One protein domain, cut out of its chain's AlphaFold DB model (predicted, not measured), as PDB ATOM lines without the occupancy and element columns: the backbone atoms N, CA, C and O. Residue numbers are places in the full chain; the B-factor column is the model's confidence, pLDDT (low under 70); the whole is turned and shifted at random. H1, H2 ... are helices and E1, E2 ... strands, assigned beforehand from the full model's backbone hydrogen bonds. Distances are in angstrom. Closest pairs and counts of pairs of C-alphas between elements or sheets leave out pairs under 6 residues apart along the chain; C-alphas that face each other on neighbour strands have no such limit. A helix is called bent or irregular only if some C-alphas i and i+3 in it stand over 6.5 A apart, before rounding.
ATOM      1  N   LYS A 133      -0.364   5.946  40.665       87.25
ATOM      2  CA  LYS A 133       0.400   6.643  41.709       87.25
ATOM      3  C   LYS A 133       1.820   6.084  41.756       87.25
ATOM      4  O   LYS A 133       2.031   4.902  42.021       87.25
ATOM      5  N   THR A 134       2.799   6.951  41.522       89.69
ATOM      6  CA  THR A 134       4.213   6.632  41.711       89.69
ATOM      7  C   THR A 134       4.574   6.731  43.191       89.69
ATOM      8  O   THR A 134       4.173   7.655  43.896       89.69
ATOM      9  N   VAL A 135       5.313   5.739  43.675       89.19
ATOM     10  CA  VAL A 135       5.817   5.624  45.039       89.19
ATOM     11  C   VAL A 135       7.332   5.588  44.978       89.19
ATOM     12  O   VAL A 135       7.930   4.833  44.208       89.19
ATOM     13  N   THR A 136       7.947   6.403  45.820       91.19
ATOM     14  CA  THR A 136       9.389   6.413  45.982       91.19
ATOM     15  C   THR A 136       9.777   5.449  47.096       91.19
ATOM     16  O   THR A 136       9.365   5.613  48.243       91.19
ATOM     17  N   ILE A 137      10.521   4.405  46.743       89.56
ATOM     18  CA  ILE A 137      10.926   3.337  47.654       89.56
ATOM     19  C   ILE A 137      12.410   3.536  47.980       89.56
ATOM     20  O   ILE A 137      13.258   3.325  47.102       89.56
ATOM     21  N   PRO A 138      12.753   3.932  49.220       89.19
ATOM     22  CA  PRO A 138      14.128   3.886  49.678       89.19
ATOM     23  C   PRO A 138      14.518   2.427  49.917       89.19
ATOM     24  O   PRO A 138      13.801   1.677  50.584       89.19
ATOM     25  N   TYR A 139      15.664   2.018  49.393       85.69
ATOM     26  CA  TYR A 139      16.227   0.699  49.644       85.69
ATOM     27  C   TYR A 139      17.683   0.816  50.072       85.69
ATOM     28  O   TYR A 139      18.408   1.740  49.697       85.69
ATOM     29  N   LEU A 140      18.102  -0.142  50.892       85.38
ATOM     30  CA  LEU A 140      19.489  -0.302  51.284       85.38
ATOM     31  C   LEU A 140      20.039  -1.538  50.589       85.38
ATOM     32  O   LEU A 140      19.464  -2.622  50.706       85.38
ATOM     33  N   PHE A 141      21.163  -1.376  49.904       81.50
ATOM     34  CA  PHE A 141      21.933  -2.498  49.390       81.50
ATOM     35  C   PHE A 141      23.227  -2.635  50.194       81.50
ATOM     36  O   PHE A 141      23.893  -1.641  50.490       81.50
ATOM     37  N   TRP A 142      23.558  -3.865  50.590       79.19
ATOM     38  CA  TRP A 142      24.722  -4.156  51.422       79.19
ATOM     39  C   TRP A 142      25.706  -5.062  50.684       79.19
ATOM     40  O   TRP A 142      25.478  -6.263  50.549       79.19
ATOM     41  N   ASN A 143      26.830  -4.485  50.261       72.81
ATOM     42  CA  ASN A 143      27.979  -5.185  49.671       72.81
ATOM     43  C   ASN A 143      29.271  -5.004  50.491       72.81
ATOM     44  O   ASN A 143      30.372  -5.192  49.981       72.81
ATOM     45  N   GLY A 144      29.139  -4.637  51.773       79.12
ATOM     46  CA  GLY A 144      30.251  -4.274  52.662       79.12
ATOM     47  C   GLY A 144      30.359  -2.770  52.939       79.12
ATOM     48  O   GLY A 144      31.056  -2.370  53.867       79.12
ATOM     49  N   SER A 145      29.617  -1.950  52.193       68.25
ATOM     50  CA  SER A 145      29.351  -0.539  52.475       68.25
ATOM     51  C   SER A 145      27.846  -0.294  52.338       68.25
ATOM     52  O   SER A 145      27.206  -0.826  51.434       68.25
ATOM     53  N   GLY A 146      27.252   0.454  53.269       76.00
ATOM     54  CA  GLY A 146      25.808   0.690  53.302       76.00
ATOM     55  C   GLY A 146      25.435   1.892  52.451       76.00
ATOM     56  O   GLY A 146      25.585   3.027  52.901       76.00
ATOM     57  N   HIS A 147      24.935   1.650  51.242       76.50
ATOM     58  CA  HIS A 147      24.437   2.708  50.369       76.50
ATOM     59  C   HIS A 147      22.908   2.728  50.391       76.50
ATOM     60  O   HIS A 147      22.252   1.717  50.133       76.50
ATOM     61  N   MET A 148      22.351   3.892  50.733       82.81
ATOM     62  CA  MET A 148      20.923   4.155  50.608       82.81
ATOM     63  C   MET A 148      20.655   4.687  49.207       82.81
ATOM     64  O   MET A 148      21.265   5.665  48.772       82.81
ATOM     65  N   HIS A 149      19.737   4.034  48.519       85.56
ATOM     66  CA  HIS A 149      19.288   4.420  47.199       85.56
ATOM     67  C   HIS A 149      17.784   4.632  47.220       85.56
ATOM     68  O   HIS A 149      17.065   4.098  48.062       85.56
ATOM     69  N   GLU A 150      17.315   5.432  46.278       90.50
ATOM     70  CA  GLU A 150      15.923   5.821  46.175       90.50
ATOM     71  C   GLU A 150      15.468   5.572  44.735       90.50
ATOM     72  O   GLU A 150      16.126   6.018  43.795       90.50
ATOM     73  N   ILE A 151      14.391   4.800  44.556       89.38
ATOM     74  CA  ILE A 151      13.825   4.473  43.238       89.38
ATOM     75  C   ILE A 151      12.354   4.855  43.207       89.38
ATOM     76  O   ILE A 151      11.615   4.623  44.160       89.38
ATOM     77  N   THR A 152      11.916   5.401  42.076       90.56
ATOM     78  CA  THR A 152      10.511   5.695  41.793       90.56
ATOM     79  C   THR A 152       9.880   4.549  41.000       90.56
ATOM     80  O   THR A 152      10.268   4.319  39.855       90.56
ATOM     81  N   CYS A 153       8.894   3.858  41.576       89.38
ATOM     82  CA  CYS A 153       8.097   2.822  40.899       89.38
ATOM     83  C   CYS A 153       6.607   3.167  40.959       89.38
ATOM     84  O   CYS A 153       6.192   3.948  41.810       89.38
ATOM     85  N   LYS A 154       5.775   2.592  40.090       88.12
ATOM     86  CA  LYS A 154       4.318   2.718  40.203       88.12
ATOM     87  C   LYS A 154       3.748   1.733  41.218       88.12
ATOM     88  O   LYS A 154       4.330   0.690  41.531       88.12
ATOM     89  N   TYR A 155       2.575   2.064  41.742       82.81
ATOM     90  CA  TYR A 155       1.857   1.197  42.656       82.81
ATOM     91  C   TYR A 155       1.363  -0.066  41.938       82.81
ATOM     92  O   TYR A 155       0.601  -0.014  40.974       82.81
ATOM     93  N   GLY A 156       1.776  -1.231  42.431       76.88
ATOM     94  CA  GLY A 156       1.464  -2.501  41.783       76.88
ATOM     95  C   GLY A 156       2.426  -2.881  40.657       76.88
ATOM     96  O   GLY A 156       2.123  -3.819  39.924       76.88
ATOM     97  N   ASP A 157       3.585  -2.237  40.525       83.50
ATOM     98  CA  ASP A 157       4.676  -2.799  39.726       83.50
ATOM     99  C   ASP A 157       5.217  -4.089  40.364       83.50
ATOM    100  O   ASP A 157       5.115  -4.316  41.574       83.50
ATOM    101  N   THR A 158       5.754  -4.989  39.537       83.69
ATOM    102  CA  THR A 158       6.395  -6.207  40.042       83.69
ATOM    103  C   THR A 158       7.704  -5.863  40.742       83.69
ATOM    104  O   THR A 158       8.400  -4.917  40.373       83.69
ATOM    105  N   ILE A 159       8.091  -6.700  41.706       83.44
ATOM    106  CA  ILE A 159       9.432  -6.628  42.298       83.44
ATOM    107  C   ILE A 159      10.498  -6.767  41.204       83.44
ATOM    108  O   ILE A 159      11.542  -6.142  41.295       83.44
ATOM    109  N   GLU A 160      10.220  -7.506  40.127       81.88
ATOM    110  CA  GLU A 160      11.095  -7.575  38.954       81.88
ATOM    111  C   GLU A 160      11.330  -6.202  38.308       81.88
ATOM    112  O   GLU A 160      12.478  -5.860  38.037       81.88
ATOM    113  N   HIS A 161      10.283  -5.393  38.102       86.38
ATOM    114  CA  HIS A 161      10.442  -4.046  37.547       86.38
ATOM    115  C   HIS A 161      11.289  -3.162  38.470       86.38
ATOM    116  O   HIS A 161      12.204  -2.481  38.011       86.38
ATOM    117  N   PHE A 162      11.055  -3.253  39.782       86.75
ATOM    118  CA  PHE A 162      11.885  -2.587  40.785       86.75
ATOM    119  C   PHE A 162      13.351  -3.046  40.710       86.75
ATOM    120  O   PHE A 162      14.252  -2.218  40.619       86.75
ATOM    121  N   LEU A 163      13.610  -4.355  40.679       85.38
ATOM    122  CA  LEU A 163      14.965  -4.907  40.595       85.38
ATOM    123  C   LEU A 163      15.660  -4.561  39.272       85.38
ATOM    124  O   LEU A 163      16.874  -4.370  39.263       85.38
ATOM    125  N   HIS A 164      14.921  -4.435  38.168       84.75
ATOM    126  CA  HIS A 164      15.470  -3.963  36.899       84.75
ATOM    127  C   HIS A 164      15.961  -2.513  37.011       84.75
ATOM    128  O   HIS A 164      17.083  -2.217  36.603       84.75
ATOM    129  N   LEU A 165      15.172  -1.633  37.640       86.62
ATOM    130  CA  LEU A 165      15.567  -0.245  37.915       86.62
ATOM    131  C   LEU A 165      16.772  -0.173  38.870       86.62
ATOM    132  O   LEU A 165      17.696   0.604  38.641       86.62
ATOM    133  N   VAL A 166      16.821  -1.033  39.896       85.31
ATOM    134  CA  VAL A 166      17.996  -1.178  40.781       85.31
ATOM    135  C   VAL A 166      19.235  -1.587  39.978       85.31
ATOM    136  O   VAL A 166      20.311  -1.016  40.161       85.31
ATOM    137  N   LYS A 167      19.092  -2.555  39.066       82.00
ATOM    138  CA  LYS A 167      20.185  -3.076  38.234       82.00
ATOM    139  C   LYS A 167      20.729  -2.026  37.259       82.00
ATOM    140  O   LYS A 167      21.930  -2.028  36.990       82.00
ATOM    141  N   GLU A 168      19.879  -1.137  36.745       84.44
ATOM    142  CA  GLU A 168      20.305   0.020  35.944       84.44
ATOM    143  C   GLU A 168      21.052   1.062  36.788       84.44
ATOM    144  O   GLU A 168      22.064   1.600  36.337       84.44
ATOM    145  N   GLN A 169      20.604   1.305  38.025       79.69
ATOM    146  CA  GLN A 169      21.203   2.294  38.926       79.69
ATOM    147  C   GLN A 169      22.566   1.853  39.501       79.69
ATOM    148  O   GLN A 169      23.437   2.698  39.718       79.69
ATOM    149  N   ALA A 170      22.765   0.553  39.752       72.38
ATOM    150  CA  ALA A 170      23.973  -0.007  40.370       72.38
ATOM    151  C   ALA A 170      24.639  -1.089  39.486       72.38
ATOM    152  O   ALA A 170      24.567  -2.287  39.787       72.38
ATOM    153  N   PRO A 171      25.342  -0.702  38.401       71.12
ATOM    154  CA  PRO A 171      25.975  -1.655  37.486       71.12
ATOM    155  C   PRO A 171      27.104  -2.476  38.133       71.12
ATOM    156  O   PRO A 171      27.418  -3.558  37.639       71.12
ATOM    157  N   GLN A 172      27.702  -2.000  39.232       67.12
ATOM    158  CA  GLN A 172      28.756  -2.712  39.968       67.12
ATOM    159  C   GLN A 172      28.283  -4.014  40.641       67.12
ATOM    160  O   GLN A 172      29.075  -4.942  40.785       67.12
ATOM    161  N   ASP A 173      26.996  -4.127  40.976       64.56
ATOM    162  CA  ASP A 173      26.438  -5.266  41.721       64.56
ATOM    163  C   ASP A 173      25.600  -6.202  40.826       64.56
ATOM    164  O   ASP A 173      24.938  -7.137  41.283       64.56
ATOM    165  N   LYS A 174      25.668  -5.975  39.508       63.34
ATOM    166  CA  LYS A 174      24.884  -6.632  38.452       63.34
ATOM    167  C   LYS A 174      24.929  -8.164  38.488       63.34
ATOM    168  O   LYS A 174      23.958  -8.802  38.089       63.34
ATOM    169  N   LEU A 175      26.031  -8.743  38.969       60.38
ATOM    170  CA  LEU A 175      26.247 -10.193  39.033       60.38
ATOM    171  C   LEU A 175      25.500 -10.878  40.191       60.38
ATOM    172  O   LEU A 175      25.252 -12.077  40.110       60.38
ATOM    173  N   LEU A 176      25.113 -10.146  41.243       63.38
ATOM    174  CA  LEU A 176      24.350 -10.701  42.372       63.38
ATOM    175  C   LEU A 176      22.845 -10.757  42.085       63.38
ATOM    176  O   LEU A 176      22.164 -11.685  42.517       63.38
ATOM    177  N   PHE A 177      22.327  -9.787  41.332       61.28
ATOM    178  CA  PHE A 177      20.893  -9.686  41.057       61.28
ATOM    179  C   PHE A 177      20.390 -10.681  39.998       61.28
ATOM    180  O   PHE A 177      19.212 -11.034  40.025       61.28
ATOM    181  N   ASP A 178      21.252 -11.181  39.103       61.50
ATOM    182  CA  ASP A 178      20.834 -12.122  38.048       61.50
ATOM    183  C   ASP A 178      20.391 -13.489  38.588       61.50
ATOM    184  O   ASP A 178      19.438 -14.063  38.070       61.50
ATOM    185  N   GLY A 179      20.991 -13.975  39.681       60.44
ATOM    186  CA  GLY A 179      20.566 -15.233  40.308       60.44
ATOM    187  C   GLY A 179      19.216 -15.140  41.031       60.44
ATOM    188  O   GLY A 179      18.538 -16.148  41.212       60.44
ATOM    189  N   LEU A 180      18.797 -13.934  41.429       57.50
ATOM    190  CA  LEU A 180      17.520 -13.700  42.112       57.50
ATOM    191  C   LEU A 180      16.346 -13.614  41.120       57.50
ATOM    192  O   LEU A 180      15.216 -13.956  41.468       57.50
ATOM    193  N   LEU A 181      16.619 -13.202  39.877       55.41
ATOM    194  CA  LEU A 181      15.618 -13.078  38.814       55.41
ATOM    195  C   LEU A 181      15.130 -14.432  38.267       55.41
ATOM    196  O   LEU A 181      14.132 -14.473  37.551       55.41
ATOM    197  N   GLU A 182      15.803 -15.543  38.568       57.50
ATOM    198  CA  GLU A 182      15.432 -16.870  38.054       57.50
ATOM    199  C   GLU A 182      14.385 -17.614  38.908       57.50
ATOM    200  O   GLU A 182      13.844 -18.618  38.445       57.50
ATOM    201  N   GLY A 183      14.041 -17.106  40.099       58.91
ATOM    202  CA  GLY A 183      13.076 -17.719  41.025       58.91
ATOM    203  C   GLY A 183      11.615 -17.246  40.899       58.91
ATOM    204  O   GLY A 183      11.233 -16.541  39.964       58.91
ATOM    205  N   ASP A 184      10.802 -17.621  41.899       52.44
ATOM    206  CA  ASP A 184       9.335 -17.456  42.035       52.44
ATOM    207  C   ASP A 184       8.759 -16.044  41.781       52.44
ATOM    208  O   ASP A 184       7.540 -15.876  41.680       52.44
ATOM    209  N   ALA A 185       9.605 -15.025  41.612       51.69
ATOM    210  CA  ALA A 185       9.224 -13.659  41.255       51.69
ATOM    211  C   ALA A 185       8.486 -13.556  39.903       51.69
ATOM    212  O   ALA A 185       7.750 -12.595  39.677       51.69
ATOM    213  N   LYS A 186       8.629 -14.558  39.022       54.84
ATOM    214  CA  LYS A 186       7.948 -14.618  37.716       54.84
ATOM    215  C   LYS A 186       6.472 -15.032  37.791       54.84
ATOM    216  O   LYS A 186       5.753 -14.856  36.812       54.84
ATOM    217  N   ASN A 187       6.008 -15.602  38.908       50.16
ATOM    218  CA  ASN A 187       4.711 -16.297  38.963       50.16
ATOM    219  C   ASN A 187       3.589 -15.524  39.684       50.16
ATOM    220  O   ASN A 187       2.523 -16.082  39.939       50.16
TER     221      ASN A 187
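This is residues 133 to 187 of the 225 residues of an uncharacterized protein of Rozella allomycis (strain CSF55) (UniProt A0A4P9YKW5). A long two-stranded hairpin, E1 and E2, makes one side, and the helix H1 packs on its strand E2. The chain then folds back through H2 and a loop to the short H3, so that H1 lies between the hairpin and residues 178 to 187. The printed part has 55 residues with two named strands and three named helices, in the order E1 E2 H1 H2 H3; the sheet, E1 - E2, is antiparallel and the class is mixed, helices and strands. It is only just compact, close to loose, with a radius of gyration of the C-alphas of 11.6 A and spans of 33 by 24 by 15 A.

Begin with E1, residues 134 to 142, and its antiparallel neighbour E2, residues 146 to 154, a hairpin at 155 degrees. Look for N 135 and O 153, 2.7 A apart, and N 149 and O 139, 2.9 A, both within hydrogen-bond range. H1, residues 159 to 169, comes closest to E2 at the C-alphas of Phe 162 and Cys 153, 6.6 A apart; H1 and E1 are apart. H2, residues 171 to 177, touches H1, closest at the C-alphas of Lys 174 and Lys 167, 5.9 A apart; the two form a helical hairpin, with a shallow tilt of 30 degrees, opposite ways. H3, residues 184 to 187, only just touches H1, with 3 pairs of C-alphas within 8 A, the closest those of Ala 185 and Glu 160, 6.8 A apart. In H1 every O i to N i+4 pair is within hydrogen-bond range; in H2 0 of 3 are, beside 1 of 4 O i to N i+3 pairs, and H3 is too short for an O i to N i+4 pair.

Find C-alpha 134 at (4.213, 6.632, 41.711); from there E1 runs 25.1 A to Trp 142, and E2 runs 25.2 A from Gly 146 to Lys 154. H1 begins at C-alpha 159, (9.432, -6.628, 42.298), and is 15.2 A long. H2, from Pro 171 to Phe 177, is irregular, with C-alphas 172 and 175 7.9 A apart. H3 runs from Asp 184 to C-alpha 187 at (4.711, -16.297, 38.963).

The two C-alphas farthest apart, those of Lys 133 and Gly 144, are 33.6 A apart. The printed part has no cut and no long link. Read the B-factor column for the model's confidence: pLDDT is under 70 at residue 145 and residues 172 to 187.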